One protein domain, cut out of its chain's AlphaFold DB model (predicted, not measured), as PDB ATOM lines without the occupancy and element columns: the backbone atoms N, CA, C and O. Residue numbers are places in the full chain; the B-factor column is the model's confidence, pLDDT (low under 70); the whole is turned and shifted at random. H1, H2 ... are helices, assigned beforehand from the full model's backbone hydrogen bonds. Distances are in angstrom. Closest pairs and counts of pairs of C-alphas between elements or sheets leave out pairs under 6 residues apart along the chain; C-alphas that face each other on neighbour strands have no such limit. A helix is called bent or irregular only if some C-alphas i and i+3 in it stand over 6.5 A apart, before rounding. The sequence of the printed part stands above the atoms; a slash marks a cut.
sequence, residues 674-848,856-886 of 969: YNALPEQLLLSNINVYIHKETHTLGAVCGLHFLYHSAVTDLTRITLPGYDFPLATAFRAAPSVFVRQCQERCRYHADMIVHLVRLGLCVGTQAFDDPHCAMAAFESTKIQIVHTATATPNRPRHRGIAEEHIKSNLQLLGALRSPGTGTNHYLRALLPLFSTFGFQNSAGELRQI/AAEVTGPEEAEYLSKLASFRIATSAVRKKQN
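This is residues 674 to 848 and 856 to 886 of the 969 residues of the protein "Fungal_trans domain-containing protein" of Byssochlamys spectabilis (strain No. 5 / NBRC 109023) (UniProt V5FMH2). Look first for four long helices, H2, H4, H6 and H7, which make an up-and-down bundle, splayed where H4 crosses H6 and H7 at 43 and 44 degrees; H8 packs alongside H6 and H7, and short H9 packs on H8. H1 sits at the end of the bundle where H2 begins and H4 ends, H3 at the end where H2 ends, and H10 touches no helix, its residues 880 to 886 sticking out. The printed part has 206 residues with ten named helices, H1 to H10 in chain order, and no named strand, and its class is all helix. The whole is compact, with a radius of gyration of the C-alphas of 17.6 A and spans of 49 by 47 by 32 A.

Begin with H4, the longest helix, residues 735 to 762: find C-alpha 735 at (145.738, 144.130, 148.270), and from there it runs 41.4 A to C-alpha 762 at (114.633, 135.374, 122.447). H2, residues 697 to 718, is 32.5 A long, with a kink of 26 degrees near residue 712. H6 covers residues 771 to 789 over 26.6 A, and H7 residues 795 to 814 over 28.9 A. H8 is residues 824 to 836, 19.5 A, and H1 residues 685 to 693, 13.5 A. The short ones are H3, residues 727 to 731, H5, residues 764 to 767, and H9, residues 841 to 845. H10, residues 873 to 886, runs 20.3 A and ends at C-alpha 886 at (103.270, 166.355, 153.944). H2, H8 and H9 are irregular, but only just: C-alphas 714 and 717 are 6.6 A apart, 828 and 831 6.9 A, and 841 and 844 6.6 A.

In the bundle of H2, H4, H6 and H7, up and down means that each helix runs against the one before it. H4 touches H2 at a shallow tilt of 21 degrees, opposite ways; their closest C-alphas, those of Thr 712 and Cys 745, are 5.0 A apart. H4 touches H6 at a steep tilt of 43 degrees, opposite ways, closest at the C-alphas of Ala 749 and Ser 779, 4.8 A. With residues 750 to 760 alone H4 touches H7, closest at Val 753 and His 804, 6.1 A between C-alphas. H6 and H7 form a hairpin at a shallow tilt of 21 degrees, with the C-alphas of Ala 776 and Asn 808 closest at 5.4 A. Look next to H8, which touches H6 at a shallow tilt of 5 degrees, the same way; the C-alphas of Ala 788 and Phe 836 come closest, 6.2 A. H7 and H8 are a hairpin too. H9 touches H8, closest at the C-alphas of Phe 833 and Ala 842, 6.8 A. H2 is the hub, touching five helices, among them H5, closest at the C-alphas of Gly 698 and Ala 766, 4.4 A. H1 and H2 touch only at the corner, and only just, with 3 pairs of C-alphas within 8 A, those of His 691 and Leu 697 closest at 4.4 A. H3 only just touches H2, also with 3 pairs, the C-alphas of Ile 717 and Ala 727 closest at 5.3 A. H10 is apart from H2, H6 and H8, for instance. In H6, H7 and H10 every O i to N i+4 pair is within hydrogen-bond range; the counts are 4 of 5 in H1, 16 of 18 in H2, 23 of 24 in H4, 7 of 9 in H8, and 0 of 1 in H3 and H9, where 2 of 2 and 1 of 2 O i to N i+3 pairs are within range, while H5 is too short for an O i to N i+4 pair.

The two C-alphas farthest apart are those of Ile 686 and Asn 886, 53.9 A. Residues 849 to 855 are not printed, and C-alphas 848 and 856 are 18.5 A apart across the cut. Of the links that are printed whole, none is long; residues 856 to 872 hold no named element. Residues 791 to 796 stand free, and so do residues 880 to 886 of H10. Mean pLDDT of the printed part is 84.7, and 22 residues are under 70, among them 816 to 822 and 840 to 848.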
ATOM      1  N   TYR A 674     126.279 126.962 142.147       91.56
ATOM      2  CA  TYR A 674     126.207 127.172 140.694       91.56
ATOM      3  C   TYR A 674     126.844 126.025 139.905       91.56
ATOM      4  O   TYR A 674     126.300 125.592 138.893       91.56
ATOM      5  N   ASN A 675     127.970 125.493 140.388       89.31
ATOM      6  CA  ASN A 675     128.635 124.340 139.774       89.31
ATOM      7  C   ASN A 675     127.825 123.041 139.911       89.31
ATOM      8  O   ASN A 675     128.010 122.124 139.117       89.31
ATOM      9  N   ALA A 676     126.952 122.959 140.916       87.38
ATOM     10  CA  ALA A 676     126.040 121.842 141.130       87.38
ATOM     11  C   ALA A 676     124.689 122.024 140.420       87.38
ATOM     12  O   ALA A 676     123.827 121.146 140.524       87.38
ATOM     13  N   LEU A 677     124.479 123.143 139.713       89.31
ATOM     14  CA  LEU A 677     123.218 123.398 139.033       89.31
ATOM     15  C   LEU A 677     122.995 122.332 137.941       89.31
ATOM     16  O   LEU A 677     123.901 122.084 137.140       89.31
ATOM     17  N   PRO A 678     121.808 121.697 137.880       87.81
ATOM     18  CA  PRO A 678     121.515 120.708 136.852       87.81
ATOM     19  C   PRO A 678     121.676 121.290 135.447       87.81
ATOM     20  O   PRO A 678     121.312 122.443 135.204       87.81
ATOM     21  N   GLU A 679     122.141 120.470 134.503       86.94
ATOM     22  CA  GLU A 679     122.327 120.879 133.106       86.94
ATOM     23  C   GLU A 679     121.042 121.451 132.495       86.94
ATOM     24  O   GLU A 679     121.102 122.417 131.742       86.94
ATOM     25  N   GLN A 680     119.877 120.930 132.899       87.75
ATOM     26  CA  GLN A 680     118.569 121.412 132.452       87.75
ATOM     27  C   GLN A 680     118.279 122.855 132.862       87.75
ATOM     28  O   GLN A 680     117.443 123.478 132.235       87.75
ATOM     29  N   LEU A 681     118.909 123.375 133.920       91.62
ATOM     30  CA  LEU A 681     118.697 124.740 134.411       91.62
ATOM     31  C   LEU A 681     119.820 125.696 133.987       91.62
ATOM     32  O   LEU A 681     119.749 126.890 134.286       91.62
ATOM     33  N   LEU A 682     120.860 125.208 133.303       91.50
ATOM     34  CA  LEU A 682     121.900 126.056 132.723       91.50
ATOM     35  C   LEU A 682     121.379 126.737 131.454       91.50
ATOM     36  O   LEU A 682     120.689 126.129 130.640       91.50
ATOM     37  N   LEU A 683     121.747 128.000 131.246       87.75
ATOM     38  CA  LEU A 683     121.388 128.717 130.024       87.75
ATOM     39  C   LEU A 683     122.375 128.367 128.906       87.75
ATOM     40  O   LEU A 683     123.492 128.875 128.854       87.75
ATOM     41  N   SER A 684     121.937 127.489 128.011       84.25
ATOM     42  CA  SER A 684     122.580 127.163 126.738       84.25
ATOM     43  C   SER A 684     121.665 127.573 125.580       84.25
ATOM     44  O   SER A 684     120.480 127.841 125.791       84.25
ATOM     45  N   ASN A 685     122.182 127.593 124.346       76.44
ATOM     46  CA  ASN A 685     121.366 127.925 123.173       76.44
ATOM     47  C   ASN A 685     120.110 127.047 123.069       76.44
ATOM     48  O   ASN A 685     119.066 127.566 122.705       76.44
ATOM     49  N   ILE A 686     120.187 125.758 123.426       77.31
ATOM     50  CA  ILE A 686     119.045 124.834 123.367       77.31
ATOM     51  C   ILE A 686     118.120 124.978 124.585       77.31
ATOM     52  O   ILE A 686     116.905 125.084 124.422       77.31
ATOM     53  N   ASN A 687     118.676 125.087 125.799       86.00
ATOM     54  CA  ASN A 687     117.875 125.163 127.028       86.00
ATOM     55  C   ASN A 687     117.003 126.420 127.071       86.00
ATOM     56  O   ASN A 687     115.912 126.405 127.631       86.00
ATOM     57  N   VAL A 688     117.442 127.506 126.435       86.25
ATOM     58  CA  VAL A 688     116.634 128.721 126.291       86.25
ATOM     59  C   VAL A 688     115.321 128.457 125.542       86.25
ATOM     60  O   VAL A 688     114.282 128.975 125.952       86.25
ATOM     61  N   TYR A 689     115.332 127.634 124.489       83.44
ATOM     62  CA  TYR A 689     114.109 127.268 123.767       83.44
ATOM     63  C   TYR A 689     113.275 126.241 124.542       83.44
ATOM     64  O   TYR A 689     112.063 126.400 124.621       83.44
ATOM     65  N   ILE A 690     113.904 125.284 125.235       86.38
ATOM     66  CA  ILE A 690     113.194 124.358 126.142       86.38
ATOM     67  C   ILE A 690     112.415 125.140 127.208       86.38
ATOM     68  O   ILE A 690     111.235 124.895 127.459       86.38
ATOM     69  N   HIS A 691     113.050 126.135 127.826       90.62
ATOM     70  CA  HIS A 691     112.387 126.961 128.828       90.62
ATOM     71  C   HIS A 691     111.334 127.899 128.237       90.62
ATOM     72  O   HIS A 691     110.400 128.289 128.942       90.62
ATOM     73  N   LYS A 692     111.457 128.262 126.959       87.06
ATOM     74  CA  LYS A 692     110.431 129.016 126.234       87.06
ATOM     75  C   LYS A 692     109.173 128.169 126.031       87.06
ATOM     76  O   LYS A 692     108.105 128.628 126.429       87.06
ATOM     77  N   GLU A 693     109.312 126.946 125.523       84.81
ATOM     78  CA  GLU A 693     108.183 126.030 125.287       84.81
ATOM     79  C   GLU A 693     107.542 125.541 126.592       84.81
ATOM     80  O   GLU A 693     106.326 125.418 126.701       84.81
ATOM     81  N   THR A 694     108.341 125.344 127.644       88.75
ATOM     82  CA  THR A 694     107.824 124.962 128.971       88.75
ATOM     83  C   THR A 694     107.320 126.146 129.800       88.75
ATOM     84  O   THR A 694     106.951 125.963 130.960       88.75
ATOM     85  N   HIS A 695     107.313 127.366 129.250       91.81
ATOM     86  CA  HIS A 695     106.877 128.581 129.946       91.81
ATOM     87  C   HIS A 695     107.637 128.862 131.262       91.81
ATOM     88  O   HIS A 695     107.105 129.448 132.208       91.81
ATOM     89  N   THR A 696     108.905 128.447 131.340       92.94
ATOM     90  CA  THR A 696     109.789 128.640 132.504       92.94
ATOM     91  C   THR A 696     110.944 129.609 132.238       92.94
ATOM     92  O   THR A 696     111.700 129.921 133.159       92.94
ATOM     93  N   LEU A 697     111.071 130.149 131.018       93.81
ATOM     94  CA  LEU A 697     112.211 130.977 130.601       93.81
ATOM     95  C   LEU A 697     112.456 132.178 131.511       93.81
ATOM     96  O   LEU A 697     113.593 132.395 131.924       93.81
ATOM     97  N   GLY A 698     111.407 132.922 131.865       93.56
ATOM     98  CA  GLY A 698     111.525 134.057 132.781       93.56
ATOM     99  C   GLY A 698     112.013 133.651 134.176       93.56
ATOM    100  O   GLY A 698     112.807 134.364 134.785       93.56
ATOM    101  N   ALA A 699     111.606 132.476 134.665       94.88
ATOM    102  CA  ALA A 699     112.006 131.958 135.971       94.88
ATOM    103  C   ALA A 699     113.460 131.456 135.978       94.88
ATOM    104  O   ALA A 699     114.198 131.742 136.919       94.88
ATOM    105  N   VAL A 700     113.896 130.763 134.919       95.62
ATOM    106  CA  VAL A 700     115.291 130.310 134.779       95.62
ATOM    107  C   VAL A 700     116.231 131.485 134.547       95.62
ATOM    108  O   VAL A 700     117.259 131.581 135.213       95.62
ATOM    109  N   CYS A 701     115.868 132.436 133.685       95.19
ATOM    110  CA  CYS A 701     116.632 133.675 133.556       95.19
ATOM    111  C   CYS A 701     116.712 134.386 134.913       95.19
ATOM    112  O   CYS A 701     117.811 134.706 135.364       95.19
ATOM    113  N   GLY A 702     115.580 134.535 135.613       95.06
ATOM    114  CA  GLY A 702     115.519 135.089 136.965       95.06
ATOM    115  C   GLY A 702     116.471 134.406 137.955       95.06
ATOM    116  O   GLY A 702     117.149 135.101 138.707       95.06
ATOM    117  N   LEU A 703     116.597 133.074 137.909       96.38
ATOM    118  CA  LEU A 703     117.549 132.306 138.722       96.38
ATOM    119  C   LEU A 703     119.006 132.724 138.449       96.38
ATOM    120  O   LEU A 703     119.750 133.020 139.386       96.38
ATOM    121  N   HIS A 704     119.414 132.801 137.178       97.00
ATOM    122  CA  HIS A 704     120.773 133.221 136.805       97.00
ATOM    123  C   HIS A 704     121.036 134.692 137.155       97.00
ATOM    124  O   HIS A 704     122.083 135.013 137.724       97.00
ATOM    125  N   PHE A 705     120.074 135.588 136.908       97.19
ATOM    126  CA  PHE A 705     120.160 136.991 137.332       97.19
ATOM    127  C   PHE A 705     120.324 137.109 138.853       97.19
ATOM    128  O   PHE A 705     121.174 137.874 139.316       97.19
ATOM    129  N   LEU A 706     119.566 136.331 139.631       96.69
ATOM    130  CA  LEU A 706     119.652 136.303 141.091       96.69
ATOM    131  C   LEU A 706     121.020 135.796 141.568       96.69
ATOM    132  O   LEU A 706     121.565 136.334 142.533       96.69
ATOM    133  N   TYR A 707     121.615 134.824 140.870       97.69
ATOM    134  CA  TYR A 707     122.918 134.257 141.223       97.69
ATOM    135  C   TYR A 707     124.041 135.272 141.040       97.69
ATOM    136  O   TYR A 707     124.782 135.576 141.981       97.69
ATOM    137  N   HIS A 708     124.140 135.854 139.843       98.06
ATOM    138  CA  HIS A 708     125.147 136.877 139.583       98.06
ATOM    139  C   HIS A 708     124.914 138.122 140.454       98.06
ATOM    140  O   HIS A 708     125.882 138.744 140.900       98.06
ATOM    141  N   SER A 709     123.657 138.440 140.790       97.00
ATOM    142  CA  SER A 709     123.327 139.489 141.763       97.00
ATOM    143  C   SER A 709     123.813 139.151 143.173       97.00
ATOM    144  O   SER A 709     124.412 140.001 143.813       97.00
ATOM    145  N   ALA A 710     123.655 137.916 143.654       97.38
ATOM    146  CA  ALA A 710     124.136 137.512 144.978       97.38
ATOM    147  C   ALA A 710     125.669 137.588 145.093       97.38
ATOM    148  O   ALA A 710     126.199 138.097 146.083       97.38
ATOM    149  N   VAL A 711     126.401 137.142 144.064       97.69
ATOM    150  CA  VAL A 711     127.872 137.231 144.060       97.69
ATOM    151  C   VAL A 711     128.339 138.687 143.977       97.69
ATOM    152  O   VAL A 711     129.284 139.077 144.671       97.69
ATOM    153  N   THR A 712     127.679 139.522 143.168       97.25
ATOM    154  CA  THR A 712     127.997 140.957 143.104       97.25
ATOM    155  C   THR A 712     127.608 141.696 144.384       97.25
ATOM    156  O   THR A 712     128.394 142.517 144.839       97.25
ATOM    157  N   ASP A 713     126.478 141.370 145.021       95.75
ATOM    158  CA  ASP A 713     126.052 141.908 146.320       95.75
ATOM    159  C   ASP A 713     127.140 141.679 147.391       95.75
ATOM    160  O   ASP A 713     127.459 142.602 148.144       95.75
ATOM    161  N   LEU A 714     127.755 140.488 147.409       95.81
ATOM    162  CA  LEU A 714     128.830 140.132 148.341       95.81
ATOM    163  C   LEU A 714     130.153 140.841 148.022       95.81
ATOM    164  O   LEU A 714     130.848 141.296 148.925       95.81
ATOM    165  N   THR A 715     130.530 140.918 146.745       95.38
ATOM    166  CA  THR A 715     131.875 141.354 146.324       95.38
ATOM    167  C   THR A 715     131.987 142.853 146.038       95.38
ATOM    168  O   THR A 715     133.079 143.414 146.170       95.38
ATOM    169  N   ARG A 716     130.883 143.541 145.709       94.00
ATOM    170  CA  ARG A 716     130.888 144.980 145.377       94.00
ATOM    171  C   ARG A 716     131.293 145.877 146.537       94.00
ATOM    172  O   ARG A 716     131.743 146.986 146.293       94.00
ATOM    173  N   ILE A 717     131.211 145.387 147.776       91.88
ATOM    174  CA  ILE A 717     131.681 146.091 148.984       91.88
ATOM    175  C   ILE A 717     133.178 146.443 148.931       91.88
ATOM    176  O   ILE A 717     133.657 147.257 149.710       91.88
ATOM    177  N   THR A 718     133.928 145.816 148.021       91.75
ATOM    178  CA  THR A 718     135.347 146.109 147.773       91.75
ATOM    179  C   THR A 718     135.574 147.284 146.822       91.75
ATOM    180  O   THR A 718     136.715 147.722 146.649       91.75
ATOM    181  N   LEU A 719     134.517 147.795 146.186       91.25
ATOM    182  CA  LEU A 719     134.572 148.938 145.282       91.25
ATOM    183  C   LEU A 719     134.325 150.248 146.049       91.25
ATOM    184  O   LEU A 719     133.462 150.291 146.927       91.25
ATOM    185  N   PRO A 720     135.032 151.340 145.711       87.62
ATOM    186  CA  PRO A 720     134.811 152.642 146.339       87.62
ATOM    187  C   PRO A 720     133.362 153.137 146.216       87.62
ATOM    188  O   PRO A 720     132.766 153.055 145.144       87.62
ATOM    189  N   GLY A 721     132.806 153.680 147.303       84.81
ATOM    190  CA  GLY A 721     131.421 154.164 147.378       84.81
ATOM    191  C   GLY A 721     130.394 153.097 147.768       84.81
ATOM    192  O   GLY A 721     129.239 153.435 148.024       84.81
ATOM    193  N   TYR A 722     130.792 151.819 147.844       90.00
ATOM    194  CA  TYR A 722     129.967 150.758 148.420       90.00
ATOM    195  C   TYR A 722     130.224 150.593 149.923       90.00
ATOM    196  O   TYR A 722     130.740 149.573 150.379       90.00
ATOM    197  N   ASP A 723     129.831 151.604 150.697       87.12
ATOM    198  CA  ASP A 723     130.214 151.788 152.105       87.12
ATOM    199  C   ASP A 723     129.390 150.959 153.110       87.12
ATOM    200  O   ASP A 723     128.940 151.461 154.134       87.12
ATOM    201  N   PHE A 724     129.181 149.672 152.834       90.88
ATOM    202  CA  PHE A 724     128.554 148.767 153.801       90.88
ATOM    203  C   PHE A 724     129.465 148.540 155.024       90.88
ATOM    204  O   PHE A 724     130.689 148.543 154.864       90.88
ATOM    205  N   PRO A 725     128.920 148.248 156.221       90.94
ATOM    206  CA  PRO A 725     129.701 148.002 157.438       90.94
ATOM    207  C   PRO A 725     130.898 147.056 157.256       90.94
ATOM    208  O   PRO A 725     132.018 147.365 157.682       90.94
ATOM    209  N   LEU A 726     130.705 145.950 156.528       90.25
ATOM    210  CA  LEU A 726     131.757 144.964 156.264       90.25
ATOM    211  C   LEU A 726     132.916 145.495 155.397       90.25
ATOM    212  O   LEU A 726     134.019 144.949 155.451       90.25
ATOM    213  N   ALA A 727     132.720 146.565 154.620       89.00
ATOM    214  CA  ALA A 727     133.764 147.149 153.772       89.00
ATOM    215  C   ALA A 727     134.985 147.618 154.589       89.00
ATOM    216  O   ALA A 727     136.117 147.609 154.098       89.00
ATOM    217  N   THR A 728     134.793 147.965 155.865       87.00
ATOM    218  CA  THR A 728     135.883 148.328 156.786       87.00
ATOM    219  C   THR A 728     136.906 147.201 156.959       87.00
ATOM    220  O   THR A 728     138.109 147.469 156.959       87.00
ATOM    221  N   ALA A 729     136.463 145.940 156.986       86.25
ATOM    222  CA  ALA A 729     137.339 144.775 157.106       86.25
ATOM    223  C   ALA A 729     138.268 144.604 155.890       86.25
ATOM    224  O   ALA A 729     139.366 144.058 156.016       86.25
ATOM    225  N   PHE A 730     137.881 145.121 154.719       87.50
ATOM    226  CA  PHE A 730     138.702 145.077 153.505       87.50
ATOM    227  C   PHE A 730     139.823 146.120 153.496       87.50
ATOM    228  O   PHE A 730     140.796 145.944 152.765       87.50
ATOM    229  N   ARG A 731     139.758 147.156 154.346       83.81
ATOM    230  CA  ARG A 731     140.855 148.133 154.496       83.81
ATOM    231  C   ARG A 731     142.116 147.501 155.090       83.81
ATOM    232  O   ARG A 731     143.218 147.941 154.781       83.81
ATOM    233  N   ALA A 732     141.951 146.471 155.922       82.56
ATOM    234  CA  ALA A 732     143.043 145.714 156.536       82.56
ATOM    235  C   ALA A 732     143.449 144.460 155.732       82.56
ATOM    236  O   ALA A 732     144.385 143.760 156.123       82.56
ATOM    237  N   ALA A 733     142.753 144.155 154.631       87.56
ATOM    238  CA  ALA A 733     142.979 142.949 153.843       87.56
ATOM    239  C   ALA A 733     144.171 143.082 152.872       87.56
ATOM    240  O   ALA A 733     144.477 144.183 152.410       87.56
ATOM    241  N   PRO A 734     144.834 141.967 152.494       92.31
ATOM    242  CA  PRO A 734     145.874 141.983 151.470       92.31
ATOM    243  C   PRO A 734     145.362 142.562 150.143       92.31
ATOM    244  O   PRO A 734     144.313 142.158 149.644       92.31
ATOM    245  N   SER A 735     146.135 143.449 149.516       88.19
ATOM    246  CA  SER A 735     145.738 144.130 148.270       88.19
ATOM    247  C   SER A 735     145.432 143.173 147.110       88.19
ATOM    248  O   SER A 735     144.567 143.459 146.284       88.19
ATOM    249  N   VAL A 736     146.104 142.017 147.066       90.25
ATOM    250  CA  VAL A 736     145.838 140.946 146.091       90.25
ATOM    251  C   VAL A 736     144.438 140.366 146.279       90.25
ATOM    252  O   VAL A 736     143.714 140.202 145.302       90.25
ATOM    253  N   PHE A 737     144.034 140.117 147.526       90.81
ATOM    254  CA  PHE A 737     142.707 139.598 147.852       90.81
ATOM    255  C   PHE A 737     141.613 140.603 147.478       90.81
ATOM    256  O   PHE A 737     140.642 140.247 146.816       90.81
ATOM    257  N   VAL A 738     141.810 141.883 147.816       90.94
ATOM    258  CA  VAL A 738     140.878 142.959 147.439       90.94
ATOM    259  C   VAL A 738     140.716 143.032 145.918       90.94
ATOM    260  O   VAL A 738     139.590 143.072 145.428       90.94
ATOM    261  N   ARG A 739     141.818 142.978 145.157       89.44
ATOM    262  CA  ARG A 739     141.775 142.993 143.688       89.44
ATOM    263  C   ARG A 739     141.013 141.796 143.117       89.44
ATOM    264  O   ARG A 739     140.192 141.985 142.230       89.44
ATOM    265  N   GLN A 740     141.239 140.592 143.644       91.31
ATOM    266  CA  GLN A 740     140.509 139.393 143.217       91.31
ATOM    267  C   GLN A 740     138.998 139.537 143.440       91.31
ATOM    268  O   GLN A 740     138.209 139.185 142.567       91.31
ATOM    269  N   CYS A 741     138.579 140.103 144.575       91.81
ATOM    270  CA  CYS A 741     137.167 140.388 144.828       91.81
ATOM    271  C   CYS A 741     136.595 141.429 143.852       91.81
ATOM    272  O   CYS A 741     135.478 141.249 143.370       91.81
ATOM    273  N   GLN A 742     137.350 142.481 143.521       93.12
ATOM    274  CA  GLN A 742     136.936 143.501 142.548       93.12
ATOM    275  C   GLN A 742     136.798 142.922 141.131       93.12
ATOM    276  O   GLN A 742     135.789 143.156 140.467       93.12
ATOM    277  N   GLU A 743     137.770 142.120 140.690       90.31
ATOM    278  CA  GLU A 743     137.739 141.421 139.398       90.31
ATOM    279  C   GLU A 743     136.569 140.435 139.328       90.31
ATOM    280  O   GLU A 743     135.868 140.364 138.317       90.31
ATOM    281  N   ARG A 744     136.291 139.726 140.428       93.69
ATOM    282  CA  ARG A 744     135.138 138.828 140.515       93.69
ATOM    283  C   ARG A 744     133.814 139.586 140.463       93.69
ATOM    284  O   ARG A 744     132.919 139.195 139.716       93.69
ATOM    285  N   CYS A 745     133.699 140.694 141.191       95.12
ATOM    286  CA  CYS A 745     132.538 141.581 141.121       95.12
ATOM    287  C   CYS A 745     132.283 142.034 139.676       95.12
ATOM    288  O   CYS A 745     131.164 141.935 139.168       95.12
ATOM    289  N   ARG A 746     133.346 142.452 138.982       92.12
ATOM    290  CA  ARG A 746     133.290 142.846 137.576       92.12
ATOM    291  C   ARG A 746     132.822 141.708 136.668       92.12
ATOM    292  O   ARG A 746     131.926 141.928 135.859       92.12
ATOM    293  N   TYR A 747     133.385 140.511 136.821       95.00
ATOM    294  CA  TYR A 747     133.015 139.342 136.022       95.00
ATOM    295  C   TYR A 747     131.521 139.020 136.131       95.00
ATOM    296  O   TYR A 747     130.837 138.899 135.119       95.00
ATOM    297  N   HIS A 748     130.977 138.939 137.350       97.44
ATOM    298  CA  HIS A 748     129.555 138.628 137.522       97.44
ATOM    299  C   HIS A 748     128.651 139.781 137.039       97.44
ATOM    300  O   HIS A 748     127.576 139.514 136.505       97.44
ATOM    301  N   ALA A 749     129.093 141.042 137.121       96.62
ATOM    302  CA  ALA A 749     128.387 142.161 136.494       96.62
ATOM    303  C   ALA A 749     128.384 142.070 134.953       96.62
ATOM    304  O   ALA A 749     127.375 142.407 134.332       96.62
ATOM    305  N   ASP A 750     129.470 141.593 134.334       95.56
ATOM    306  CA  ASP A 750     129.547 141.323 132.890       95.56
ATOM    307  C   ASP A 750     128.658 140.130 132.482       95.56
ATOM    308  O   ASP A 750     128.020 140.169 131.431       95.56
ATOM    309  N   MET A 751     128.528 139.100 133.323       96.56
ATOM    310  CA  MET A 751     127.605 137.984 133.068       96.56
ATOM    311  C   MET A 751     126.138 138.418 133.073       96.56
ATOM    312  O   MET A 751     125.378 137.980 132.217       96.56
ATOM    313  N   ILE A 752     125.747 139.352 133.948       97.31
ATOM    314  CA  ILE A 752     124.409 139.968 133.900       97.31
ATOM    315  C   ILE A 752     124.156 140.598 132.521       97.31
ATOM    316  O   ILE A 752     123.098 140.392 131.938       97.31
ATOM    317  N   VAL A 753     125.142 141.294 131.948       95.75
ATOM    318  CA  VAL A 753     125.032 141.891 130.602       95.75
ATOM    319  C   VAL A 753     124.898 140.814 129.521       95.75
ATOM    320  O   VAL A 753     124.130 140.978 128.573       95.75
ATOM    321  N   HIS A 754     125.620 139.699 129.651       93.19
ATOM    322  CA  HIS A 754     125.488 138.568 128.733       93.19
ATOM    323  C   HIS A 754     124.074 137.968 128.768       93.19
ATOM    324  O   HIS A 754     123.480 137.758 127.711       93.19
ATOM    325  N   LEU A 755     123.497 137.793 129.962       93.62
ATOM    326  CA  LEU A 755     122.110 137.350 130.135       93.62
ATOM    327  C   LEU A 755     121.111 138.333 129.516       93.62
ATOM    328  O   LEU A 755     120.156 137.909 128.869       93.62
ATOM    329  N   VAL A 756     121.353 139.641 129.651       93.62
ATOM    330  CA  VAL A 756     120.550 140.673 128.978       93.62
ATOM    331  C   VAL A 756     120.600 140.505 127.457       93.62
ATOM    332  O   VAL A 756     119.563 140.524 126.803       93.62
ATOM    333  N   ARG A 757     121.781 140.295 126.871       90.75
ATOM    334  CA  ARG A 757     121.911 140.095 125.417       90.75
ATOM    335  C   ARG A 757     121.208 138.821 124.947       90.75
ATOM    336  O   ARG A 757     120.491 138.868 123.952       90.75
ATOM    337  N   LEU A 758     121.380 137.719 125.678       87.69
ATOM    338  CA  LEU A 758     120.729 136.442 125.388       87.69
ATOM    339  C   LEU A 758     119.201 136.570 125.438       87.69
ATOM    340  O   LEU A 758     118.518 136.188 124.491       87.69
ATOM    341  N   GLY A 759     118.663 137.166 126.505       86.06
ATOM    342  CA  GLY A 759     117.222 137.341 126.661       86.06
ATOM    343  C   GLY A 759     116.612 138.267 125.603       86.06
ATOM    344  O   GLY A 759     115.555 137.953 125.061       86.06
ATOM    345  N   LEU A 760     117.301 139.354 125.227       85.44
ATOM    346  CA  LEU A 760     116.839 140.264 124.168       85.44
ATOM    347  C   LEU A 760     116.741 139.578 122.793       85.44
ATOM    348  O   LEU A 760     115.911 139.989 121.988       85.44
ATOM    349  N   CYS A 761     117.530 138.529 122.529       81.00
ATOM    350  CA  CYS A 761     117.444 137.759 121.281       81.00
ATOM    351  C   CYS A 761     116.209 136.844 121.218       81.00
ATOM    352  O   CYS A 761     115.747 136.516 120.129       81.00
ATOM    353  N   VAL A 762     115.682 136.412 122.367       81.25
ATOM    354  CA  VAL A 762     114.633 135.374 122.447       81.25
ATOM    355  C   VAL A 762     113.248 135.974 122.706       81.25
ATOM    356  O   VAL A 762     112.237 135.400 122.285       81.25
ATOM    357  N   GLY A 763     113.202 137.124 123.387       82.88
ATOM    358  CA  GLY A 763     111.998 137.918 123.636       82.88
ATOM    359  C   GLY A 763     111.930 138.495 125.055       82.88
ATOM    360  O   GLY A 763     112.623 138.050 125.970       82.88
ATOM    361  N   THR A 764     111.029 139.460 125.267       82.31
ATOM    362  CA  THR A 764     110.789 140.142 126.560       82.31
ATOM    363  C   THR A 764     110.445 139.193 127.711       82.31
ATOM    364  O   THR A 764     110.700 139.519 128.868       82.31
ATOM    365  N   GLN A 765     109.931 137.999 127.405       88.00
ATOM    366  CA  GLN A 765     109.627 136.934 128.366       88.00
ATOM    367  C   GLN A 765     110.823 136.448 129.195       88.00
ATOM    368  O   GLN A 765     110.657 136.004 130.328       88.00
ATOM    369  N   ALA A 766     112.051 136.583 128.680       91.00
ATOM    370  CA  ALA A 766     113.256 136.284 129.456       91.00
ATOM    371  C   ALA A 766     113.408 137.207 130.683       91.00
ATOM    372  O   ALA A 766     114.138 136.890 131.617       91.00
ATOM    373  N   PHE A 767     112.695 138.335 130.695       92.31
ATOM    374  CA  PHE A 767     112.760 139.369 131.724       92.31
ATOM    375  C   PHE A 767     111.428 139.534 132.462       92.31
ATOM    376  O   PHE A 767     111.093 140.623 132.932       92.31
ATOM    377  N   ASP A 768     110.640 138.460 132.546       91.19
ATOM    378  CA  ASP A 768     109.361 138.488 133.246       91.19
ATOM    379  C   ASP A 768     109.511 138.741 134.743       91.19
ATOM    380  O   ASP A 768     108.645 139.406 135.310       91.19
ATOM    381  N   ASP A 769     110.592 138.277 135.376       92.19
ATOM    382  CA  ASP A 769     110.848 138.542 136.791       92.19
ATOM    383  C   ASP A 769     111.347 139.989 137.018       92.19
ATOM    384  O   ASP A 769     112.378 140.375 136.447       92.19
ATOM    385  N   PRO A 770     110.683 140.795 137.877       88.50
ATOM    386  CA  PRO A 770     111.077 142.181 138.143       88.50
ATOM    387  C   PRO A 770     112.511 142.342 138.670       88.50
ATOM    388  O   PRO A 770     113.109 143.409 138.509       88.50
ATOM    389  N   HIS A 771     113.094 141.299 139.271       90.25
ATOM    390  CA  HIS A 771     114.474 141.325 139.747       90.25
ATOM    391  C   HIS A 771     115.489 141.550 138.615       90.25
ATOM    392  O   HIS A 771     116.535 142.152 138.858       90.25
ATOM    393  N   CYS A 772     115.176 141.158 137.372       93.44
ATOM    394  CA  CYS A 772     116.066 141.345 136.222       93.44
ATOM    395  C   CYS A 772     116.410 142.829 135.992       93.44
ATOM    396  O   CYS A 772     117.563 143.167 135.718       93.44
ATOM    397  N   ALA A 773     115.433 143.729 136.171       90.31
ATOM    398  CA  ALA A 773     115.648 145.173 136.059       90.31
ATOM    399  C   ALA A 773     116.588 145.693 137.158       90.31
ATOM    400  O   ALA A 773     117.526 146.441 136.879       90.31
ATOM    401  N   MET A 774     116.385 145.249 138.403       90.31
ATOM    402  CA  MET A 774     117.249 145.613 139.528       90.31
ATOM    403  C   MET A 774     118.683 145.101 139.329       90.31
ATOM    404  O   MET A 774     119.637 145.841 139.557       90.31
ATOM    405  N   ALA A 775     118.846 143.868 138.850       94.88
ATOM    406  CA  ALA A 775     120.147 143.274 138.556       94.88
ATOM    407  C   ALA A 775     120.894 144.039 137.448       94.88
ATOM    408  O   ALA A 775     122.078 144.347 137.597       94.88
ATOM    409  N   ALA A 776     120.203 144.419 136.366       94.88
ATOM    410  CA  ALA A 776     120.772 145.248 135.302       94.88
ATOM    411  C   ALA A 776     121.146 146.657 135.801       94.88
ATOM    412  O   ALA A 776     122.196 147.191 135.433       94.88
ATOM    413  N   PHE A 777     120.333 147.252 136.677       93.56
ATOM    414  CA  PHE A 777     120.632 148.534 137.318       93.56
ATOM    415  C   PHE A 777     121.878 148.456 138.217       93.56
ATOM    416  O   PHE A 777     122.805 149.250 138.052       93.56
ATOM    417  N   GLU A 778     121.946 147.481 139.127       94.00
ATOM    418  CA  GLU A 778     123.094 147.293 140.025       94.00
ATOM    419  C   GLU A 778     124.368 146.922 139.254       94.00
ATOM    420  O   GLU A 778     125.430 147.489 139.526       94.00
ATOM    421  N   SER A 779     124.267 146.065 138.227       96.44
ATOM    422  CA  SER A 779     125.370 145.788 137.298       96.44
ATOM    423  C   SER A 779     125.869 147.084 136.655       96.44
ATOM    424  O   SER A 779     127.063 147.362 136.689       96.44
ATOM    425  N   THR A 780     124.973 147.947 136.170       94.81
ATOM    426  CA  THR A 780     125.340 149.241 135.567       94.81
ATOM    427  C   THR A 780     126.092 150.152 136.544       94.81
ATOM    428  O   THR A 780     127.092 150.761 136.160       94.81
ATOM    429  N   LYS A 781     125.696 150.209 137.824       93.44
ATOM    430  CA  LYS A 781     126.459 150.949 138.845       93.44
ATOM    431  C   LYS A 781     127.863 150.371 139.039       93.44
ATOM    432  O   LYS A 781     128.833 151.127 139.049       93.44
ATOM    433  N   ILE A 782     127.986 149.044 139.120       94.44
ATOM    434  CA  ILE A 782     129.279 148.354 139.249       94.44
ATOM    435  C   ILE A 782     130.176 148.656 138.041       94.44
ATOM    436  O   ILE A 782     131.351 148.967 138.218       94.44
ATOM    437  N   GLN A 783     129.625 148.632 136.821       92.06
ATOM    438  CA  GLN A 783     130.330 148.963 135.578       92.06
ATOM    439  C   GLN A 783     130.946 150.366 135.634       92.06
ATOM    440  O   GLN A 783     132.128 150.529 135.322       92.06
ATOM    441  N   ILE A 784     130.163 151.359 136.069       90.62
ATOM    442  CA  ILE A 784     130.590 152.758 136.207       90.62
ATOM    443  C   ILE A 784     131.687 152.877 137.270       90.62
ATOM    444  O   ILE A 784     132.783 153.361 136.984       90.62
ATOM    445  N   VAL A 785     131.407 152.404 138.487       90.38
ATOM    446  CA  VAL A 785     132.277 152.587 139.656       90.38
ATOM    447  C   VAL A 785     133.597 151.836 139.482       90.38
ATOM    448  O   VAL A 785     134.660 152.434 139.649       90.38
ATOM    449  N   HIS A 786     133.569 150.559 139.090       89.38
ATOM    450  CA  HIS A 786     134.781 149.756 138.888       89.38
ATOM    451  C   HIS A 786     135.690 150.365 137.811       89.38
ATOM    452  O   HIS A 786     136.906 150.466 137.986       89.38
ATOM    453  N   THR A 787     135.112 150.801 136.690       88.38
ATOM    454  CA  THR A 787     135.883 151.389 135.585       88.38
ATOM    455  C   THR A 787     136.482 152.739 135.971       88.38
ATOM    456  O   THR A 787     137.630 153.019 135.634       88.38
ATOM    457  N   ALA A 788     135.739 153.561 136.717       85.00
ATOM    458  CA  ALA A 788     136.209 154.872 137.154       85.00
ATOM    459  C   ALA A 788     137.278 154.801 138.259       85.00
ATOM    460  O   ALA A 788     138.140 155.674 138.323       85.00
ATOM    461  N   THR A 789     137.235 153.781 139.123       81.75
ATOM    462  CA  THR A 789     138.030 153.760 140.365       81.75
ATOM    463  C   THR A 789     139.079 152.649 140.440       81.75
ATOM    464  O   THR A 789     140.184 152.903 140.911       81.75
ATOM    465  N   ALA A 790     138.788 151.440 139.952       71.56
ATOM    466  CA  ALA A 790     139.693 150.288 140.047       71.56
ATOM    467  C   ALA A 790     140.600 150.128 138.811       71.56
ATOM    468  O   ALA A 790     141.673 149.533 138.894       71.56
ATOM    469  N   THR A 791     140.202 150.683 137.659       68.56
ATOM    470  CA  THR A 791     140.977 150.629 136.401       68.56
ATOM    471  C   THR A 791     141.115 151.992 135.694       68.56
ATOM    472  O   THR A 791     140.919 152.078 134.477       68.56
ATOM    473  N   PRO A 792     141.482 153.078 136.411       60.62
ATOM    474  CA  PRO A 792     141.621 154.395 135.798       60.62
ATOM    475  C   PRO A 792     142.687 154.369 134.683       60.62
ATOM    476  O   PRO A 792     143.736 153.743 134.822       60.62
ATOM    477  N   ASN A 793     142.420 155.066 133.573       57.91
ATOM    478  CA  ASN A 793     143.329 155.286 132.429       57.91
ATOM    479  C   ASN A 793     143.537 154.149 131.408       57.91
ATOM    480  O   ASN A 793     144.539 154.159 130.691       57.91
ATOM    481  N   ARG A 794     142.592 153.211 131.234       70.00
ATOM    482  CA  ARG A 794     142.624 152.286 130.079       70.00
ATOM    483  C   ARG A 794     141.448 152.509 129.111       70.00
ATOM    484  O   ARG A 794     140.355 152.005 129.375       70.00
ATOM    485  N   PRO A 795     141.658 153.175 127.954       70.00
ATOM    486  CA  PRO A 795     140.595 153.497 126.989       70.00
ATOM    487  C   PRO A 795     139.774 152.279 126.540       70.00
ATOM    488  O   PRO A 795     138.556 152.356 126.428       70.00
ATOM    489  N   ARG A 796     140.434 151.126 126.361       76.50
ATOM    490  CA  ARG A 796     139.788 149.869 125.953       76.50
ATOM    491  C   ARG A 796     138.777 149.350 126.982       76.50
ATOM    492  O   ARG A 796     137.702 148.911 126.598       76.50
ATOM    493  N   HIS A 797     139.103 149.412 128.275       77.44
ATOM    494  CA  HIS A 797     138.195 148.949 129.333       77.44
ATOM    495  C   HIS A 797     136.989 149.877 129.479       77.44
ATOM    496  O   HIS A 797     135.877 149.407 129.695       77.44
ATOM    497  N   ARG A 798     137.199 151.185 129.287       83.56
ATOM    498  CA  ARG A 798     136.110 152.160 129.265       83.56
ATOM    499  C   ARG A 798     135.146 151.927 128.103       83.56
ATOM    500  O   ARG A 798     133.948 151.916 128.343       83.56
ATOM    501  N   GLY A 799     135.650 151.661 126.896       83.44
ATOM    502  CA  GLY A 799     134.803 151.342 125.740       83.44
ATOM    503  C   GLY A 799     133.936 150.094 125.950       83.44
ATOM    504  O   GLY A 799     132.739 150.131 125.685       83.44
ATOM    505  N   ILE A 800     134.508 149.019 126.509       85.81
ATOM    506  CA  ILE A 800     133.753 147.798 126.847       85.81
ATOM    507  C   ILE A 800     132.680 148.098 127.904       85.81
ATOM    508  O   ILE A 800     131.536 147.673 127.767       85.81
ATOM    509  N   ALA A 801     133.023 148.860 128.948       87.56
ATOM    510  CA  ALA A 801     132.058 149.254 129.970       87.56
ATOM    511  C   ALA A 801     130.912 150.100 129.389       87.56
ATOM    512  O   ALA A 801     129.762 149.868 129.742       87.56
ATOM    513  N   GLU A 802     131.189 151.030 128.473       88.12
ATOM    514  CA  GLU A 802     130.158 151.829 127.793       88.12
ATOM    515  C   GLU A 802     129.212 150.959 126.944       88.12
ATOM    516  O   GLU A 802     127.998 151.170 126.973       88.12
ATOM    517  N   GLU A 803     129.733 149.941 126.251       88.88
ATOM    518  CA  GLU A 803     128.927 148.970 125.495       88.88
ATOM    519  C   GLU A 803     128.043 148.112 126.417       88.88
ATOM    520  O   GLU A 803     126.865 147.877 126.139       88.88
ATOM    521  N   HIS A 804     128.597 147.669 127.546       92.69
ATOM    522  CA  HIS A 804     127.879 146.885 128.550       92.69
ATOM    523  C   HIS A 804     126.768 147.700 129.222       92.69
ATOM    524  O   HIS A 804     125.640 147.223 129.359       92.69
ATOM    525  N   ILE A 805     127.068 148.954 129.580       91.88
ATOM    526  CA  ILE A 805     126.088 149.920 130.084       91.88
ATOM    527  C   ILE A 805     124.957 150.068 129.067       91.88
ATOM    528  O   ILE A 805     123.795 149.947 129.441       91.88
ATOM    529  N   LYS A 806     125.271 150.248 127.780       89.50
ATOM    530  CA  LYS A 806     124.260 150.370 126.724       89.50
ATOM    531  C   LYS A 806     123.329 149.156 126.651       89.50
ATOM    532  O   LYS A 806     122.117 149.338 126.610       89.50
ATOM    533  N   SER A 807     123.857 147.931 126.695       90.44
ATOM    534  CA  SER A 807     123.020 146.720 126.716       90.44
ATOM    535  C   SER A 807     122.072 146.684 127.924       90.44
ATOM    536  O   SER A 807     120.885 146.403 127.763       90.44
ATOM    537  N   ASN A 808     122.544 147.035 129.124       93.12
ATOM    538  CA  ASN A 808     121.673 147.117 130.302       93.12
ATOM    539  C   ASN A 808     120.621 148.232 130.171       93.12
ATOM    540  O   ASN A 808     119.467 148.033 130.549       93.12
ATOM    541  N   LEU A 809     120.989 149.391 129.612       88.81
ATOM    542  CA  LEU A 809     120.057 150.495 129.365       88.81
ATOM    543  C   LEU A 809     118.961 150.111 128.361       88.81
ATOM    544  O   LEU A 809     117.823 150.542 128.538       88.81
ATOM    545  N   GLN A 810     119.263 149.272 127.362       86.62
ATOM    546  CA  GLN A 810     118.260 148.728 126.437       86.62
ATOM    547  C   GLN A 810     117.202 147.902 127.176       86.62
ATOM    548  O   GLN A 810     116.011 148.126 126.964       86.62
ATOM    549  N   LEU A 811     117.610 147.010 128.088       88.44
ATOM    550  CA  LEU A 811     116.662 146.263 128.921       88.44
ATOM    551  C   LEU A 811     115.840 147.195 129.816       88.44
ATOM    552  O   LEU A 811     114.616 147.091 129.855       88.44
ATOM    553  N   LEU A 812     116.500 148.111 130.529       87.19
ATOM    554  CA  LEU A 812     115.808 149.051 131.411       87.19
ATOM    555  C   LEU A 812     114.791 149.883 130.619       87.19
ATOM    556  O   LEU A 812     113.676 150.075 131.091       87.19
ATOM    557  N   GLY A 813     115.130 150.316 129.403       78.06
ATOM    558  CA  GLY A 813     114.207 150.987 128.488       78.06
ATOM    559  C   GLY A 813     113.034 150.106 128.044       78.06
ATOM    560  O   GLY A 813     111.899 150.579 128.042       78.06
ATOM    561  N   ALA A 814     113.287 148.834 127.718       74.75
ATOM    562  CA  ALA A 814     112.267 147.875 127.285       74.75
ATOM    563  C   ALA A 814     111.267 147.507 128.397       74.75
ATOM    564  O   ALA A 814     110.093 147.285 128.121       74.75
ATOM    565  N   LEU A 815     111.698 147.499 129.662       73.12
ATOM    566  CA  LEU A 815     110.850 147.213 130.829       73.12
ATOM    567  C   LEU A 815     110.090 148.441 131.362       73.12
ATOM    568  O   LEU A 815     109.696 148.476 132.529       73.12
ATOM    569  N   ARG A 816     109.885 149.475 130.538       66.81
ATOM    570  CA  ARG A 816     109.145 150.680 130.933       66.81
ATOM    571  C   ARG A 816     107.696 150.332 131.301       66.81
ATOM    572  O   ARG A 816     106.931 149.903 130.443       66.81
ATOM    573  N   SER A 817     107.298 150.611 132.543       54.31
ATOM    574  CA  SER A 817     105.896 150.506 132.965       54.31
ATOM    575  C   SER A 817     105.036 151.548 132.224       54.31
ATOM    576  O   SER A 817     105.319 152.751 132.339       54.31
ATOM    577  N   PRO A 818     103.990 151.133 131.480       47.56
ATOM    578  CA  PRO A 818     103.062 152.057 130.830       47.56
ATOM    579  C   PRO A 818     102.383 152.964 131.873       47.56
ATOM    580  O   PRO A 818     102.029 152.505 132.958       47.56
ATOM    581  N   GLY A 819     102.249 154.262 131.585       47.62
ATOM    582  CA  GLY A 819     101.594 155.240 132.474       47.62
ATOM    583  C   GLY A 819     102.496 155.949 133.500       47.62
ATOM    584  O   GLY A 819     102.110 156.988 134.031       47.62
ATOM    585  N   THR A 820     103.731 155.486 133.746       47.81
ATOM    586  CA  THR A 820     104.705 156.246 134.559       47.81
ATOM    587  C   THR A 820     105.617 157.071 133.641       47.81
ATOM    588  O   THR A 820     106.375 156.541 132.826       47.81
ATOM    589  N   GLY A 821     105.516 158.401 133.711       47.59
ATOM    590  CA  GLY A 821     106.168 159.325 132.769       47.59
ATOM    591  C   GLY A 821     107.704 159.245 132.694       47.59
ATOM    592  O   GLY A 821     108.281 159.723 131.722       47.59
ATOM    593  N   THR A 822     108.379 158.603 133.656       52.97
ATOM    594  CA  THR A 822     109.846 158.469 133.690       52.97
ATOM    595  C   THR A 822     110.280 157.137 134.304       52.97
ATOM    596  O   THR A 822     109.867 156.814 135.416       52.97
ATOM    597  N   ASN A 823     111.171 156.399 133.631       70.81
ATOM    598  CA  ASN A 823     111.785 155.189 134.183       70.81
ATOM    599  C   ASN A 823     112.697 155.549 135.374       70.81
ATOM    600  O   ASN A 823     113.722 156.217 135.212       70.81
ATOM    601  N   HIS A 824     112.315 155.118 136.577       76.50
ATOM    602  CA  HIS A 824     113.001 155.472 137.821       76.50
ATOM    603  C   HIS A 824     114.422 154.892 137.921       76.50
ATOM    604  O   HIS A 824     115.285 155.543 138.513       76.50
ATOM    605  N   TYR A 825     114.704 153.741 137.291       84.94
ATOM    606  CA  TYR A 825     116.063 153.192 137.190       84.94
ATOM    607  C   TYR A 825     116.965 154.119 136.381       84.94
ATOM    608  O   TYR A 825     118.045 154.500 136.833       84.94
ATOM    609  N   LEU A 826     116.491 154.541 135.206       82.38
ATOM    610  CA  LEU A 826     117.234 155.443 134.326       82.38
ATOM    611  C   LEU A 826     117.491 156.791 135.005       82.38
ATOM    612  O   LEU A 826     118.612 157.296 134.965       82.38
ATOM    613  N   ARG A 827     116.485 157.336 135.701       79.50
ATOM    614  CA  ARG A 827     116.625 158.572 136.482       79.50
ATOM    615  C   ARG A 827     117.688 158.450 137.575       79.50
ATOM    616  O   ARG A 827     118.487 159.368 137.739       79.50
ATOM    617  N   ALA A 828     117.720 157.335 138.303       84.38
ATOM    618  CA  ALA A 828     118.692 157.113 139.372       84.38
ATOM    619  C   ALA A 828     120.140 156.965 138.861       84.38
ATOM    620  O   ALA A 828     121.075 157.263 139.603       84.38
ATOM    621  N   LEU A 829     120.342 156.555 137.601       87.75
ATOM    622  CA  LEU A 829     121.671 156.441 136.985       87.75
ATOM    623  C   LEU A 829     122.238 157.781 136.483       87.75
ATOM    624  O   LEU A 829     123.459 157.927 136.408       87.75
ATOM    625  N   LEU A 830     121.393 158.771 136.161       84.81
ATOM    626  CA  LEU A 830     121.833 160.046 135.570       84.81
ATOM    627  C   LEU A 830     122.916 160.777 136.391       84.81
ATOM    628  O   LEU A 830     123.924 161.175 135.799       84.81
ATOM    629  N   PRO A 831     122.788 160.928 137.725       84.62
ATOM    630  CA  PRO A 831     123.832 161.570 138.519       84.62
ATOM    631  C   PRO A 831     125.137 160.761 138.567       84.62
ATOM    632  O   PRO A 831     126.216 161.334 138.641       84.62
ATOM    633  N   LEU A 832     125.079 159.426 138.478       86.00
ATOM    634  CA  LEU A 832     126.286 158.591 138.450       86.00
ATOM    635  C   LEU A 832     127.064 158.779 137.144       86.00
ATOM    636  O   LEU A 832     128.291 158.884 137.164       86.00
ATOM    637  N   PHE A 833     126.366 158.889 136.009       86.56
ATOM    638  CA  PHE A 833     127.016 159.184 134.732       86.56
ATOM    639  C   PHE A 833     127.720 160.542 134.740       86.56
ATOM    640  O   PHE A 833     128.807 160.663 134.168       86.56
ATOM    641  N   SER A 834     127.144 161.551 135.403       81.75
ATOM    642  CA  SER A 834     127.766 162.871 135.495       81.75
ATOM    643  C   SER A 834     128.959 162.899 136.443       81.75
ATOM    644  O   SER A 834     130.002 163.429 136.064       81.75
ATOM    645  N   THR A 835     128.850 162.272 137.616       83.62
ATOM    646  CA  THR A 835     129.931 162.214 138.609       83.62
ATOM    647  C   THR A 835     131.147 161.429 138.114       83.62
ATOM    648  O   THR A 835     132.277 161.855 138.335       83.62
ATOM    649  N   PHE A 836     130.942 160.308 137.415       83.62
ATOM    650  CA  PHE A 836     132.029 159.417 136.984       83.62
ATOM    651  C   PHE A 836     132.419 159.570 135.500       83.62
ATOM    652  O   PHE A 836     133.266 158.831 134.998       83.62
ATOM    653  N   GLY A 837     131.836 160.538 134.783       78.69
ATOM    654  CA  GLY A 837     132.257 160.924 133.430       78.69
ATOM    655  C   GLY A 837     131.714 160.068 132.276       78.69
ATOM    656  O   GLY A 837     132.264 160.114 131.181       78.69
ATOM    657  N   PHE A 838     130.631 159.318 132.455       81.56
ATOM    658  CA  PHE A 838     130.001 158.460 131.431       81.56
ATOM    659  C   PHE A 838     128.898 159.184 130.623       81.56
ATOM    660  O   PHE A 838     127.887 158.604 130.232       81.56
ATOM    661  N   GLN A 839     129.085 160.478 130.350       71.31
ATOM    662  CA  GLN A 839     128.087 161.346 129.700       71.31
ATOM    663  C   GLN A 839     127.700 160.903 128.276       71.31
ATOM    664  O   GLN A 839     126.580 161.162 127.834       71.31
ATOM    665  N   ASN A 840     128.601 160.220 127.561       68.06
ATOM    666  CA  ASN A 840     128.333 159.696 126.218       68.06
ATOM    667  C   ASN A 840     127.275 158.581 126.248       68.06
ATOM    668  O   ASN A 840     126.382 158.564 125.404       68.06
ATOM    669  N   SER A 841     127.305 157.719 127.270       65.19
ATOM    670  CA  SER A 841     126.286 156.685 127.501       65.19
ATOM    671  C   SER A 841     124.935 157.271 127.932       65.19
ATOM    672  O   SER A 841     123.900 156.652 127.715       65.19
ATOM    673  N   ALA A 842     124.916 158.492 128.482       57.59
ATOM    674  CA  ALA A 842     123.687 159.219 128.812       57.59
ATOM    675  C   ALA A 842     123.004 159.867 127.588       57.59
ATOM    676  O   ALA A 842     121.883 160.362 127.702       57.59
ATOM    677  N   GLY A 843     123.651 159.884 126.413       56.62
ATOM    678  CA  GLY A 843     123.095 160.451 125.177       56.62
ATOM    679  C   GLY A 843     121.781 159.796 124.733       56.62
ATOM    680  O   GLY A 843     120.876 160.499 124.293       56.62
ATOM    681  N   GLU A 844     121.638 158.484 124.945       51.94
ATOM    682  CA  GLU A 844     120.418 157.719 124.637       51.94
ATOM    683  C   GLU A 844     119.264 158.002 125.628       51.94
ATOM    684  O   GLU A 844     118.106 157.743 125.317       51.94
ATOM    685  N   LEU A 845     119.542 158.620 126.787       52.91
ATOM    686  CA  LEU A 845     118.550 158.952 127.824       52.91
ATOM    687  C   LEU A 845     117.888 160.328 127.642       52.91
ATOM    688  O   LEU A 845     116.918 160.641 128.333       52.91
ATOM    689  N   ARG A 846     118.379 161.164 126.716       47.06
ATOM    690  CA  ARG A 846     117.900 162.552 126.518       47.06
ATOM    691  C   ARG A 846     116.506 162.664 125.885       47.06
ATOM    692  O   ARG A 846     116.003 163.774 125.748       47.06
ATOM    693  N   GLN A 847     115.875 161.545 125.527       46.41
ATOM    694  CA  GLN A 847     114.479 161.500 125.069       46.41
ATOM    695  C   GLN A 847     113.457 161.472 126.228       46.41
ATOM    696  O   GLN A 847     112.254 161.435 125.982       46.41
ATOM    697  N   ILE A 848     113.903 161.495 127.492       45.31
ATOM    698  CA  ILE A 848     113.035 161.493 128.681       45.31
ATOM    699  C   ILE A 848     112.725 162.950 129.099       45.31
ATOM    700  O   ILE A 848     113.668 163.699 129.374       45.31
ATOM    701  N   ALA A 856     121.496 164.021 144.008       66.69
ATOM    702  CA  ALA A 856     122.869 163.569 144.266       66.69
ATOM    703  C   ALA A 856     123.080 162.090 143.877       66.69
ATOM    704  O   ALA A 856     122.197 161.248 144.104       66.69
ATOM    705  N   ALA A 857     124.263 161.786 143.332       78.06
ATOM    706  CA  ALA A 857     124.685 160.439 142.958       78.06
ATOM    707  C   ALA A 857     124.773 159.517 144.179       78.06
ATOM    708  O   ALA A 857     125.441 159.838 145.156       78.06
ATOM    709  N   GLU A 858     124.086 158.375 144.116       85.69
ATOM    710  CA  GLU A 858     124.024 157.404 145.210       85.69
ATOM    711  C   GLU A 858     124.520 156.039 144.715       85.69
ATOM    712  O   GLU A 858     123.885 155.405 143.871       85.69
ATOM    713  N   VAL A 859     125.673 155.597 145.228       84.44
ATOM    714  CA  VAL A 859     126.234 154.261 144.957       84.44
ATOM    715  C   VAL A 859     125.659 153.247 145.954       84.44
ATOM    716  O   VAL A 859     125.058 152.251 145.535       84.44
ATOM    717  N   THR A 860     125.744 153.577 147.246       88.25
ATOM    718  CA  THR A 860     125.106 152.884 148.376       88.25
ATOM    719  C   THR A 860     124.266 153.867 149.187       88.25
ATOM    720  O   THR A 860     124.550 155.065 149.208       88.25
ATOM    721  N   GLY A 861     123.200 153.368 149.819       85.81
ATOM    722  CA  GLY A 861     122.364 154.180 150.698       85.81
ATOM    723  C   GLY A 861     123.098 154.638 151.957       85.81
ATOM    724  O   GLY A 861     124.067 153.999 152.362       85.81
ATOM    725  N   PRO A 862     122.626 155.713 152.600       87.88
ATOM    726  CA  PRO A 862     123.208 156.172 153.854       87.88
ATOM    727  C   PRO A 862     122.866 155.220 155.018       87.88
ATOM    728  O   PRO A 862     121.952 154.393 154.910       87.88
ATOM    729  N   GLU A 863     123.598 155.339 156.128       86.62
ATOM    730  CA  GLU A 863     123.447 154.490 157.320       86.62
ATOM    731  C   GLU A 863     122.039 154.593 157.924       86.62
ATOM    732  O   GLU A 863     121.438 153.574 158.252       86.62
ATOM    733  N   GLU A 864     121.442 155.790 157.952       85.62
ATOM    734  CA  GLU A 864     120.083 156.008 158.476       85.62
ATOM    735  C   GLU A 864     119.004 155.305 157.637       85.62
ATOM    736  O   GLU A 864     117.861 155.156 158.067       85.62
ATOM    737  N   ALA A 865     119.354 154.893 156.416       84.94
ATOM    738  CA  ALA A 865     118.502 154.111 155.534       84.94
ATOM    739  C   ALA A 865     118.934 152.636 155.458       84.94
ATOM    740  O   ALA A 865     118.590 151.953 154.488       84.94
ATOM    741  N   GLU A 866     119.701 152.152 156.440       89.81
ATOM    742  CA  GLU A 866     120.179 150.766 156.541       89.81
ATOM    743  C   GLU A 866     120.963 150.328 155.284       89.81
ATOM    744  O   GLU A 866     120.901 149.177 154.826       89.81
ATOM    745  N   TYR A 867     121.683 151.275 154.669       91.06
ATOM    746  CA  TYR A 867     122.474 151.082 153.448       91.06
ATOM    747  C   TYR A 867     121.655 150.609 152.228       91.06
ATOM    748  O   TYR A 867     122.192 150.050 151.268       91.06
ATOM    749  N   LEU A 868     120.332 150.793 152.239       89.19
ATOM    750  CA  LEU A 868     119.451 150.453 151.121       89.19
ATOM    751  C   LEU A 868     119.554 151.500 150.005       89.19
ATOM    752  O   LEU A 868     119.537 152.688 150.287       89.19
ATOM    753  N   SER A 869     119.587 151.094 148.735       87.31
ATOM    754  CA  SER A 869     119.536 152.004 147.568       87.31
ATOM    755  C   SER A 869     118.212 152.783 147.497       87.31
ATOM    756  O   SER A 869     117.184 152.278 147.944       87.31
ATOM    757  N   LYS A 870     118.187 153.979 146.888       84.75
ATOM    758  CA  LYS A 870     116.965 154.783 146.630       84.75
ATOM    759  C   LYS A 870     115.865 153.987 145.929       84.75
ATOM    760  O   LYS A 870     114.697 154.335 146.066       84.75
ATOM    761  N   LEU A 871     116.249 152.949 145.185       86.81
ATOM    762  CA  LEU A 871     115.336 152.061 144.468       86.81
ATOM    763  C   LEU A 871     114.921 150.812 145.262       86.81
ATOM    764  O   LEU A 871     114.165 149.991 144.756       86.81
ATOM    765  N   ALA A 872     115.407 150.637 146.493       88.06
ATOM    766  CA  ALA A 872     114.961 149.552 147.357       88.06
ATOM    767  C   ALA A 872     113.491 149.755 147.743       88.06
ATOM    768  O   ALA A 872     113.100 150.858 148.137       88.06
ATOM    769  N   SER A 873     112.702 148.677 147.693       87.00
ATOM    770  CA  SER A 873     111.252 148.698 147.934       87.00
ATOM    771  C   SER A 873     110.874 149.454 149.209       87.00
ATOM    772  O   SER A 873     110.015 150.333 149.169       87.00
ATOM    773  N   PHE A 874     111.567 149.192 150.321       88.06
ATOM    774  CA  PHE A 874     111.312 149.873 151.591       88.06
ATOM    775  C   PHE A 874     111.559 151.391 151.523       88.06
ATOM    776  O   PHE A 874     110.712 152.170 151.950       88.06
ATOM    777  N   ARG A 875     112.667 151.849 150.918       88.00
ATOM    778  CA  ARG A 875     112.962 153.292 150.804       88.00
ATOM    779  C   ARG A 875     111.962 154.017 149.908       88.00
ATOM    780  O   ARG A 875     111.555 155.134 150.241       88.00
ATOM    781  N   ILE A 876     111.543 153.391 148.805       85.88
ATOM    782  CA  ILE A 876     110.483 153.936 147.947       85.88
ATOM    783  C   ILE A 876     109.179 154.041 148.748       85.88
ATOM    784  O   ILE A 876     108.551 155.103 148.753       85.88
ATOM    785  N   ALA A 877     108.818 152.983 149.480       83.69
ATOM    786  CA  ALA A 877     107.616 152.941 150.301       83.69
ATOM    787  C   ALA A 877     107.593 154.056 151.360       83.69
ATOM    788  O   ALA A 877     106.622 154.812 151.439       83.69
ATOM    789  N   THR A 878     108.673 154.221 152.131       83.69
ATOM    790  CA  THR A 878     108.784 155.275 153.152       83.69
ATOM    791  C   THR A 878     108.720 156.674 152.533       83.69
ATOM    792  O   THR A 878     108.059 157.563 153.072       83.69
ATOM    793  N   SER A 879     109.373 156.889 151.383       83.25
ATOM    794  CA  SER A 879     109.333 158.177 150.678       83.25
ATOM    795  C   SER A 879     107.915 158.534 150.218       83.25
ATOM    796  O   SER A 879     107.481 159.675 150.390       83.25
ATOM    797  N   ALA A 880     107.173 157.565 149.677       79.00
ATOM    798  CA  ALA A 880     105.793 157.758 149.237       79.00
ATOM    799  C   ALA A 880     104.849 158.102 150.405       79.00
ATOM    800  O   ALA A 880     104.030 159.016 150.281       79.00
ATOM    801  N   VAL A 881     104.999 157.433 151.555       79.06
ATOM    802  CA  VAL A 881     104.210 157.711 152.770       79.06
ATOM    803  C   VAL A 881     104.489 159.118 153.307       79.06
ATOM    804  O   VAL A 881     103.548 159.884 153.519       79.06
ATOM    805  N   ARG A 882     105.766 159.509 153.430       78.88
ATOM    806  CA  ARG A 882     106.155 160.862 153.878       78.88
ATOM    807  C   ARG A 882     105.609 161.958 152.956       78.88
ATOM    808  O   ARG A 882     105.110 162.974 153.430       78.88
ATOM    809  N   LYS A 883     105.631 161.744 151.632       76.12
ATOM    810  CA  LYS A 883     105.031 162.674 150.653       76.12
ATOM    811  C   LYS A 883     103.517 162.825 150.843       76.12
ATOM    812  O   LYS A 883     103.021 163.947 150.800       76.12
ATOM    813  N   LYS A 884     102.789 161.725 151.083       71.75
ATOM    814  CA  LYS A 884     101.337 161.749 151.347       71.75
ATOM    815  C   LYS A 884     100.990 162.454 152.668       71.75
ATOM    816  O   LYS A 884      99.969 163.131 152.727       71.75
ATOM    817  N   GLN A 885     101.828 162.327 153.697       62.44
ATOM    818  CA  GLN A 885     101.651 163.017 154.984       62.44
ATOM    819  C   GLN A 885     101.910 164.527 154.872       62.44
ATOM    820  O   GLN A 885     101.096 165.321 155.333       62.44
ATOM    821  N   ASN A 886     102.971 164.936 154.169       62.62
ATOM    822  CA  ASN A 886     103.270 166.355 153.944       62.62
ATOM    823  C   ASN A 886     102.191 167.063 153.106       62.62
ATOM    824  O   ASN A 886     101.962 168.252 153.293       62.62
TER     825      ASN A 886